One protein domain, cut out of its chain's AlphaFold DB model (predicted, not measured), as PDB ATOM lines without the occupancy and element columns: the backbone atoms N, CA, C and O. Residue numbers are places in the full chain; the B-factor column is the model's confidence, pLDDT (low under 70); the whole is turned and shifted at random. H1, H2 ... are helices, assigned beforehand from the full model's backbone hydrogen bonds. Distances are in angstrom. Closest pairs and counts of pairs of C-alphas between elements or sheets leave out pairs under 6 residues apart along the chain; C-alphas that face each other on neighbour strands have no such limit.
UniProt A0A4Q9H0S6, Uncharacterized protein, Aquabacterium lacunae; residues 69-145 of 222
ATOM      1  N   ALA A  69     204.069 249.306 185.566       85.94
ATOM      2  CA  ALA A  69     205.106 249.601 186.557       85.94
ATOM      3  C   ALA A  69     205.774 250.960 186.292       85.94
ATOM      4  O   ALA A  69     205.965 251.754 187.215       85.94
ATOM      5  N   ARG A  70     206.060 251.268 185.022       84.31
ATOM      6  CA  ARG A  70     206.619 252.556 184.608       84.31
ATOM      7  C   ARG A  70     205.663 253.713 184.884       84.31
ATOM      8  O   ARG A  70     206.097 254.757 185.364       84.31
ATOM      9  N   LEU A  71     204.372 253.544 184.609       84.00
ATOM     10  CA  LEU A  71     203.363 254.559 184.902       84.00
ATOM     11  C   LEU A  71     203.275 254.853 186.408       84.00
ATOM     12  O   LEU A  71     203.239 256.018 186.802       84.00
ATOM     13  N   GLU A  72     203.274 253.818 187.248       87.50
ATOM     14  CA  GLU A  72     203.259 253.982 188.707       87.50
ATOM     15  C   GLU A  72     204.532 254.659 189.227       87.50
ATOM     16  O   GLU A  72     204.465 255.525 190.107       87.50
ATOM     17  N   GLN A  73     205.690 254.345 188.639       86.94
ATOM     18  CA  GLN A  73     206.930 255.050 188.945       86.94
ATOM     19  C   GLN A  73     206.819 256.546 188.608       86.94
ATOM     20  O   GLN A  73     207.118 257.383 189.457       86.94
ATOM     21  N   LEU A  74     206.321 256.898 187.418       84.75
ATOM     22  CA  LEU A  74     206.148 258.298 187.008       84.75
ATOM     23  C   LEU A  74     205.191 259.061 187.935       84.75
ATOM     24  O   LEU A  74     205.473 260.199 188.313       84.75
ATOM     25  N   LYS A  75     204.079 258.436 188.341       84.81
ATOM     26  CA  LYS A  75     203.148 259.019 189.323       84.81
ATOM     27  C   LYS A  75     203.836 259.269 190.663       84.81
ATOM     28  O   LYS A  75     203.665 260.334 191.253       84.81
ATOM     29  N   THR A  76     204.634 258.308 191.123       87.88
ATOM     30  CA  THR A  76     205.375 258.409 192.384       87.88
ATOM     31  C   THR A  76     206.393 259.547 192.336       87.88
ATOM     32  O   THR A  76     206.449 260.356 193.259       87.88
ATOM     33  N   GLU A  77     207.149 259.669 191.245       85.38
ATOM     34  CA  GLU A  77     208.096 260.770 191.039       85.38
ATOM     35  C   GLU A  77     207.391 262.134 191.045       85.38
ATOM     36  O   GLU A  77     207.862 263.075 191.688       85.38
ATOM     37  N   GLN A  78     206.233 262.252 190.385       84.06
ATOM     38  CA  GLN A  78     205.437 263.483 190.421       84.06
ATOM     39  C   GLN A  78     204.924 263.805 191.830       84.06
ATOM     40  O   GLN A  78     204.968 264.968 192.240       84.06
ATOM     41  N   ALA A  79     204.465 262.802 192.582       85.31
ATOM     42  CA  ALA A  79     204.003 262.983 193.955       85.31
ATOM     43  C   ALA A  79     205.139 263.445 194.881       85.31
ATOM     44  O   ALA A  79     204.968 264.404 195.630       85.31
ATOM     45  N   GLN A  80     206.326 262.843 194.766       85.94
ATOM     46  CA  GLN A  80     207.516 263.269 195.510       85.94
ATOM     47  C   GLN A  80     207.915 264.707 195.160       85.94
ATOM     48  O   GLN A  80     208.200 265.512 196.043       85.94
ATOM     49  N   ALA A  81     207.882 265.062 193.876       83.69
ATOM     50  CA  ALA A  81     208.175 266.416 193.424       83.69
ATOM     51  C   ALA A  81     207.185 267.457 193.986       83.69
ATOM     52  O   ALA A  81     207.592 268.562 194.348       83.69
ATOM     53  N   LYS A  82     205.893 267.110 194.085       86.00
ATOM     54  CA  LYS A  82     204.869 267.948 194.734       86.00
ATOM     55  C   LYS A  82     205.100 268.069 196.241       86.00
ATOM     56  O   LYS A  82     205.002 269.170 196.774       86.00
ATOM     57  N   GLU A  83     205.476 266.981 196.904       86.75
ATOM     58  CA  GLU A  83     205.794 266.983 198.335       86.75
ATOM     59  C   GLU A  83     206.945 267.952 198.659       86.75
ATOM     60  O   GLU A  83     206.868 268.720 199.615       86.75
ATOM     61  N   VAL A  84     207.971 268.022 197.803       88.31
ATOM     62  CA  VAL A  84     209.054 269.013 197.947       88.31
ATOM     63  C   VAL A  84     208.513 270.448 197.917       88.31
ATOM     64  O   VAL A  84     208.937 271.275 198.731       88.31
ATOM     65  N   ILE A  85     207.573 270.764 197.017       88.81
ATOM     66  CA  ILE A  85     206.939 272.092 196.962       88.81
ATOM     67  C   ILE A  85     206.157 272.373 198.246       88.81
ATOM     68  O   ILE A  85     206.265 273.473 198.782       88.81
ATOM     69  N   LEU A  86     205.395 271.397 198.743       85.19
ATOM     70  CA  LEU A  86     204.588 271.544 199.953       85.19
ATOM     71  C   LEU A  86     205.454 271.824 201.192       85.19
ATOM     72  O   LEU A  86     205.133 272.683 202.020       85.19
ATOM     73  N   GLN A  87     206.581 271.122 201.306       82.38
ATOM     74  CA  GLN A  87     207.488 271.257 202.441       82.38
ATOM     75  C   GLN A  87     208.272 272.569 202.403       82.38
ATOM     76  O   GLN A  87     208.379 273.243 203.427       82.38
ATOM     77  N   THR A  88     208.811 272.927 201.235       80.00
ATOM     78  CA  THR A  88     209.814 274.000 201.117       80.00
ATOM     79  C   THR A  88     209.285 275.312 200.552       80.00
ATOM     80  O   THR A  88     209.967 276.322 200.695       80.00
ATOM     81  N   ALA A  89     208.116 275.301 199.899       82.44
ATOM     82  CA  ALA A  89     207.531 276.444 199.196       82.44
ATOM     83  C   ALA A  89     208.594 277.280 198.445       82.44
ATOM     84  O   ALA A  89     208.744 278.476 198.702       82.44
ATOM     85  N   PRO A  90     209.372 276.665 197.528       84.81
ATOM     86  CA  PRO A  90     210.621 277.246 197.053       84.81
ATOM     87  C   PRO A  90     210.382 278.589 196.367       84.81
ATOM     88  O   PRO A  90     209.406 278.753 195.630       84.81
ATOM     89  N   GLU A  91     211.279 279.550 196.580       90.31
ATOM     90  CA  GLU A  91     211.212 280.851 195.913       90.31
ATOM     91  C   GLU A  91     211.521 280.744 194.403       90.31
ATOM     92  O   GLU A  91     212.161 279.784 193.961       90.31
ATOM     93  N   PRO A  92     211.091 281.727 193.586       89.75
ATOM     94  CA  PRO A  92     211.493 281.814 192.186       89.75
ATOM     95  C   PRO A  92     213.018 281.861 192.030       89.75
ATOM     96  O   PRO A  92     213.705 282.630 192.710       89.75
ATOM     97  N   ILE A  93     213.547 281.087 191.085       90.31
ATOM     98  CA  ILE A  93     214.968 281.093 190.744       90.31
ATOM     99  C   ILE A  93     215.272 282.377 189.964       90.31
ATOM    100  O   ILE A  93     214.663 282.641 188.929       90.31
ATOM    101  N   LYS A  94     216.211 283.184 190.470       88.88
ATOM    102  CA  LYS A  94     216.601 284.479 189.875       88.88
ATOM    103  C   LYS A  94     217.842 284.399 188.984       88.88
ATOM    104  O   LYS A  94     218.157 285.359 188.291       88.88
ATOM    105  N   THR A  95     218.562 283.288 189.051       89.69
ATOM    106  CA  THR A  95     219.775 283.016 188.274       89.69
ATOM    107  C   THR A  95     219.485 282.002 187.176       89.69
ATOM    108  O   THR A  95     218.453 281.334 187.201       89.69
ATOM    109  N   THR A  96     220.421 281.839 186.246       90.50
ATOM    110  CA  THR A  96     220.327 280.805 185.216       90.50
ATOM    111  C   THR A  96     220.187 279.416 185.833       90.50
ATOM    112  O   THR A  96     220.975 279.019 186.699       90.50
ATOM    113  N   VAL A  97     219.185 278.665 185.377       90.81
ATOM    114  CA  VAL A  97     218.995 277.265 185.759       90.81
ATOM    115  C   VAL A  97     219.914 276.389 184.916       90.81
ATOM    116  O   VAL A  97     219.697 276.211 183.723       90.81
ATOM    117  N   ILE A  98     220.919 275.806 185.564       87.75
ATOM    118  CA  ILE A  98     221.877 274.875 184.941       87.75
ATOM    119  C   ILE A  98     221.651 273.414 185.352       87.75
ATOM    120  O   ILE A  98     222.178 272.496 184.732       87.75
ATOM    121  N   GLN A  99     220.876 273.186 186.414       91.19
ATOM    122  CA  GLN A  99     220.602 271.865 186.974       91.19
ATOM    123  C   GLN A  99     219.116 271.723 187.290       91.19
ATOM    124  O   GLN A  99     218.449 272.702 187.625       91.19
ATOM    125  N   ARG A 100     218.617 270.486 187.206       94.50
ATOM    126  CA  ARG A 100     217.223 270.153 187.502       94.50
ATOM    127  C   ARG A 100     216.909 270.414 188.983       94.50
ATOM    128  O   ARG A 100     217.554 269.800 189.836       94.50
ATOM    129  N   PRO A 101     215.902 271.240 189.314       93.69
ATOM    130  CA  PRO A 101     215.447 271.380 190.693       93.69
ATOM    131  C   PRO A 101     214.786 270.100 191.217       93.69
ATOM    132  O   PRO A 101     214.138 269.376 190.467       93.69
ATOM    133  N   SER A 102     214.875 269.853 192.525       91.44
ATOM    134  CA  SER A 102     214.325 268.648 193.173       91.44
ATOM    135  C   SER A 102     212.802 268.499 193.060       91.44
ATOM    136  O   SER A 102     212.286 267.393 193.170       91.44
ATOM    137  N   TYR A 103     212.078 269.591 192.812       90.94
ATOM    138  CA  TYR A 103     210.629 269.598 192.584       90.94
ATOM    139  C   TYR A 103     210.226 269.369 191.110       90.94
ATOM    140  O   TYR A 103     209.059 269.540 190.738       90.94
ATOM    141  N   VAL A 104     211.182 269.008 190.251       92.50
ATOM    142  CA  VAL A 104     210.974 268.733 188.825       92.50
ATOM    143  C   VAL A 104     211.352 267.280 188.538       92.50
ATOM    144  O   VAL A 104     212.473 266.850 188.809       92.50
ATOM    145  N   SER A 105     210.424 266.506 187.975       90.62
ATOM    146  CA  SER A 105     210.684 265.118 187.561       90.62
ATOM    147  C   SER A 105     211.628 265.059 186.353       90.62
ATOM    148  O   SER A 105     211.838 266.056 185.663       90.62
ATOM    149  N   GLU A 106     212.230 263.896 186.083       89.56
ATOM    150  CA  GLU A 106     213.158 263.739 184.944       89.56
ATOM    151  C   GLU A 106     212.462 264.025 183.610       89.56
ATOM    152  O   GLU A 106     212.993 264.714 182.738       89.56
ATOM    153  N   MET A 107     211.231 263.532 183.476       87.62
ATOM    154  CA  MET A 107     210.410 263.722 182.287       87.62
ATOM    155  C   MET A 107     210.033 265.194 182.086       87.62
ATOM    156  O   MET A 107     210.176 265.713 180.979       87.62
ATOM    157  N   GLU A 108     209.598 265.883 183.147       91.44
ATOM    158  CA  GLU A 108     209.324 267.324 183.091       91.44
ATOM    159  C   GLU A 108     210.587 268.088 182.692       91.44
ATOM    160  O   GLU A 108     210.547 268.922 181.795       91.44
ATOM    161  N   TRP A 109     211.730 267.760 183.296       95.12
ATOM    162  CA  TRP A 109     213.001 268.409 182.994       95.12
ATOM    163  C   TRP A 109     213.428 268.236 181.534       95.12
ATOM    164  O   TRP A 109     213.853 269.197 180.893       95.12
ATOM    165  N   ALA A 110     213.297 267.026 180.988       92.50
ATOM    166  CA  ALA A 110     213.571 266.758 179.582       92.50
ATOM    167  C   ALA A 110     212.654 267.576 178.658       92.50
ATOM    168  O   ALA A 110     213.142 268.183 177.704       92.50
ATOM    169  N   ALA A 111     211.358 267.654 178.973       92.38
ATOM    170  CA  ALA A 111     210.399 268.449 178.212       92.38
ATOM    171  C   ALA A 111     210.709 269.954 178.274       92.38
ATOM    172  O   ALA A 111     210.701 270.624 177.243       92.38
ATOM    173  N   LEU A 112     211.042 270.483 179.458       94.31
ATOM    174  CA  LEU A 112     211.397 271.894 179.621       94.31
ATOM    175  C   LEU A 112     212.626 272.270 178.787       94.31
ATOM    176  O   LEU A 112     212.598 273.291 178.103       94.31
ATOM    177  N   LYS A 113     213.672 271.435 178.804       95.94
ATOM    178  CA  LYS A 113     214.869 271.642 177.972       95.94
ATOM    179  C   LYS A 113     214.537 271.601 176.483       95.94
ATOM    180  O   LYS A 113     214.895 272.523 175.766       95.94
ATOM    181  N   ALA A 114     213.772 270.603 176.039       93.75
ATOM    182  CA  ALA A 114     213.397 270.469 174.631       93.75
ATOM    183  C   ALA A 114     212.613 271.681 174.091       93.75
ATOM    184  O   ALA A 114     212.749 272.029 172.917       93.75
ATOM    185  N   VAL A 115     211.790 272.326 174.926       93.38
ATOM    186  CA  VAL A 115     211.100 273.575 174.563       93.38
ATOM    187  C   VAL A 115     212.055 274.768 174.615       93.38
ATOM    188  O   VAL A 115     212.009 275.625 173.736       93.38
ATOM    189  N   ALA A 116     212.922 274.837 175.627       92.94
ATOM    190  CA  ALA A 116     213.883 275.924 175.782       92.94
ATOM    191  C   ALA A 116     214.883 276.002 174.619       92.94
ATOM    192  O   ALA A 116     215.142 277.094 174.120       92.94
ATOM    193  N   ASP A 117     215.363 274.859 174.129       95.50
ATOM    194  CA  ASP A 117     216.342 274.764 173.037       95.50
ATOM    195  C   ASP A 117     215.826 275.320 171.694       95.50
ATOM    196  O   ASP A 117     216.609 275.591 170.786       95.50
ATOM    197  N   GLN A 118     214.512 275.518 171.555       93.25
ATOM    198  CA  GLN A 118     213.894 276.118 170.365       93.25
ATOM    199  C   GLN A 118     213.885 277.655 170.407       93.25
ATOM    200  O   GLN A 118     213.501 278.301 169.431       93.25
ATOM    201  N   HIS A 119     214.263 278.252 171.538       93.12
ATOM    202  CA  HIS A 119     214.250 279.693 171.744       93.12
ATOM    203  C   HIS A 119     215.625 280.314 171.424       93.12
ATOM    204  O   HIS A 119     216.647 279.689 171.697       93.12
ATOM    205  N   PRO A 120     215.700 281.561 170.908       92.31
ATOM    206  CA  PRO A 120     216.982 282.242 170.657       92.31
ATOM    207  C   PRO A 120     217.860 282.435 171.903       92.31
ATOM    208  O   PRO A 120     219.073 282.576 171.788       92.31
ATOM    209  N   ASP A 121     217.239 282.442 173.081       93.38
ATOM    210  CA  ASP A 121     217.891 282.421 174.394       93.38
ATOM    211  C   ASP A 121     217.408 281.184 175.175       93.38
ATOM    212  O   ASP A 121     216.383 281.268 175.867       93.38
ATOM    213  N   PRO A 122     218.076 280.020 175.024       94.12
ATOM    214  CA  PRO A 122     217.657 278.777 175.670       94.12
ATOM    215  C   PRO A 122     217.774 278.813 177.195       94.12
ATOM    216  O   PRO A 122     216.886 278.343 177.902       94.12
ATOM    217  N   GLU A 123     218.844 279.400 177.731       94.44
ATOM    218  CA  GLU A 123     219.097 279.443 179.174       94.44
ATOM    219  C   GLU A 123     218.074 280.321 179.910       94.44
ATOM    220  O   GLU A 123     217.516 279.924 180.947       94.44
ATOM    221  N   GLY A 124     217.776 281.498 179.349       93.50
ATOM    222  CA  GLY A 124     216.721 282.370 179.852       93.50
ATOM    223  C   GLY A 124     215.348 281.706 179.767       93.50
ATOM    224  O   GLY A 124     214.574 281.742 180.733       93.50
ATOM    225  N   GLN A 125     215.059 281.015 178.659       93.75
ATOM    226  CA  GLN A 125     213.792 280.309 178.480       93.75
ATOM    227  C   GLN A 125     213.642 279.124 179.445       93.75
ATOM    228  O   GLN A 125     212.577 278.964 180.043       93.75
ATOM    229  N   LEU A 126     214.691 278.330 179.674       95.31
ATOM    230  CA  LEU A 126     214.666 277.223 180.634       95.31
ATOM    231  C   LEU A 126     214.417 277.727 182.059       95.31
ATOM    232  O   LEU A 126     213.603 277.158 182.792       95.31
ATOM    233  N   THR A 127     215.058 278.836 182.432       95.38
ATOM    234  CA  THR A 127     214.847 279.502 183.724       95.38
ATOM    235  C   THR A 127     213.397 279.961 183.878       95.38
ATOM    236  O   THR A 127     212.748 279.674 184.890       95.38
ATOM    237  N   ARG A 128     212.844 280.617 182.851       94.50
ATOM    238  CA  ARG A 128     211.441 281.045 182.830       94.50
ATOM    239  C   ARG A 128     210.486 279.860 182.977       94.50
ATOM    240  O   ARG A 128     209.599 279.908 183.828       94.50
ATOM    241  N   LEU A 129     210.664 278.812 182.174       94.50
ATOM    242  CA  LEU A 129     209.798 277.632 182.176       94.50
ATOM    243  C   LEU A 129     209.849 276.882 183.508       94.50
ATOM    244  O   LEU A 129     208.814 276.468 184.023       94.50
ATOM    245  N   THR A 130     211.034 276.766 184.103       95.88
ATOM    246  CA  THR A 130     211.213 276.144 185.422       95.88
ATOM    247  C   THR A 130     210.452 276.916 186.500       95.88
ATOM    248  O   THR A 130     209.732 276.323 187.305       95.88
ATOM    249  N   ASN A 131     210.534 278.250 186.480       95.56
ATOM    250  CA  ASN A 131     209.768 279.102 187.390       95.56
ATOM    251  C   ASN A 131     208.253 279.021 187.143       95.56
ATOM    252  O   ASN A 131     207.482 279.035 188.102       95.56
ATOM    253  N   SER A 132     207.826 278.890 185.883       95.00
ATOM    254  CA  SER A 132     206.418 278.674 185.532       95.00
ATOM    255  C   SER A 132     205.905 277.333 186.060       95.00
ATOM    256  O   SER A 132     204.818 277.275 186.627       95.00
ATOM    257  N   LEU A 133     206.692 276.260 185.929       94.56
ATOM    258  CA  LEU A 133     206.343 274.942 186.461       94.56
ATOM    259  C   LEU A 133     206.232 274.973 187.990       94.56
ATOM    260  O   LEU A 133     205.262 274.464 188.548       94.56
ATOM    261  N   ARG A 134     207.188 275.615 188.674       95.62
ATOM    262  CA  ARG A 134     207.149 275.839 190.128       95.62
ATOM    263  C   ARG A 134     205.852 276.539 190.551       95.62
ATOM    264  O   ARG A 134     205.183 276.066 191.465       95.62
ATOM    265  N   PHE A 135     205.496 277.634 189.875       95.81
ATOM    266  CA  PHE A 135     204.259 278.373 190.138       95.81
ATOM    267  C   PHE A 135     203.024 277.489 189.934       95.81
ATOM    268  O   PHE A 135     202.164 277.434 190.808       95.81
ATOM    269  N   ALA A 136     202.958 276.751 188.822       93.69
ATOM    270  CA  ALA A 136     201.841 275.859 188.520       93.69
ATOM    271  C   ALA A 136     201.651 274.785 189.605       93.69
ATOM    272  O   ALA A 136     200.532 274.575 190.062       93.69
ATOM    273  N   LYS A 137     202.741 274.169 190.081       94.00
ATOM    274  CA  LYS A 137     202.686 273.175 191.166       94.00
ATOM    275  C   LYS A 137     202.235 273.782 192.498       94.00
ATOM    276  O   LYS A 137     201.433 273.178 193.198       94.00
ATOM    277  N   GLN A 138     202.722 274.975 192.847       94.94
ATOM    278  CA  GLN A 138     202.269 275.695 194.048       94.94
ATOM    279  C   GLN A 138     200.780 276.039 193.974       94.94
ATOM    280  O   GLN A 138     200.061 275.900 194.961       94.94
ATOM    281  N   LEU A 139     200.325 276.472 192.799       95.00
ATOM    282  CA  LEU A 139     198.936 276.820 192.551       95.00
ATOM    283  C   LEU A 139     198.025 275.588 192.637       95.00
ATOM    284  O   LEU A 139     196.971 275.675 193.255       95.00
ATOM    285  N   GLU A 140     198.432 274.460 192.055       93.12
ATOM    286  CA  GLU A 140     197.706 273.187 192.147       93.12
ATOM    287  C   GLU A 140     197.573 272.734 193.607       93.12
ATOM    288  O   GLU A 140     196.463 272.515 194.081       93.12
ATOM    289  N   LEU A 141     198.678 272.724 194.362       92.75
ATOM    290  CA  LEU A 141     198.659 272.372 195.786       92.75
ATOM    291  C   LEU A 141     197.729 273.278 196.599       92.75
ATOM    292  O   LEU A 141     196.980 272.797 197.442       92.75
ATOM    293  N   TRP A 142     197.749 274.586 196.339       94.12
ATOM    294  CA  TRP A 142     196.841 275.520 197.002       94.12
ATOM    295  C   TRP A 142     195.368 275.273 196.629       94.12
ATOM    296  O   TRP A 142     194.486 275.436 197.473       94.12
ATOM    297  N   GLN A 143     195.068 274.871 195.392       92.31
ATOM    298  CA  GLN A 143     193.698 274.551 194.971       92.31
ATOM    299  C   GLN A 143     193.185 273.245 195.581       92.31
ATOM    300  O   GLN A 143     192.010 273.182 195.945       92.31
ATOM    301  N   ASP A 144     194.059 272.250 195.722       91.44
ATOM    302  CA  ASP A 144     193.720 270.926 196.246       91.44
ATOM    303  C   ASP A 144     193.519 270.919 197.771       91.44
ATOM    304  O   ASP A 144     192.855 270.032 198.313       91.44
ATOM    305  N   MET A 145     194.065 271.909 198.485       90.31
ATOM    306  CA  MET A 145     193.873 272.039 199.929       90.31
ATOM    307  C   MET A 145     192.414 272.376 200.293       90.31
ATOM    308  O   MET A 145     191.763 273.154 199.590       90.31
TER     309      MET A 145
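Overview. This is residues 69 to 145 of the 222 residues of an uncharacterized protein of Aquabacterium lacunae (UniProt A0A4Q9H0S6). Two long helices, H1 and H3, meet near their last turns as an L, and the shorter H2 packs on the first part of H3, in the angle of the L. A long loop, residues 89 to 105, joins H1 to H2. The printed part has 77 residues with three named helices, H1, H2, H3 in chain order, and no named strand: all helix. It is compact, with a radius of gyration of the C-alphas of 12.8 A and spans of 37 by 30 by 19 A.

Along the chain. H1, residues 69 to 88, begins at C-alpha 69 (205.106, 249.601, 186.557) and is 28.8 A long. H2, residues 106 to 116, measures 15.3 A. H3, residues 122 to 144, measures 32.5 A and ends at C-alpha 144 (193.720, 270.926, 196.246).

Arrangement. H1 touches H3 with residues 82 to 86 alone, about perpendicular at 85 degrees; the closest C-alphas, of Ile 85 and Gln 138, are 6.6 A apart. H2 touches residues 122 to 130 of H3 at a steep tilt of 48 degrees, opposite ways; the closest C-alphas, of Ala 116 and Pro 122, are 4.7 A apart. H1 and H2 are near each other, with 7 pairs of C-alphas within 10 A. In H1, H2 and H3 every O i to N i+4 pair is within hydrogen-bond range.

Size, cuts and confidence. The two C-alphas farthest apart, of Pro 120 and Met 145, are 38.7 A apart. The printed part has no cut; the link H1 to H2 is long, H2 to H3 tight. No printed residue is under 70 in pLDDT.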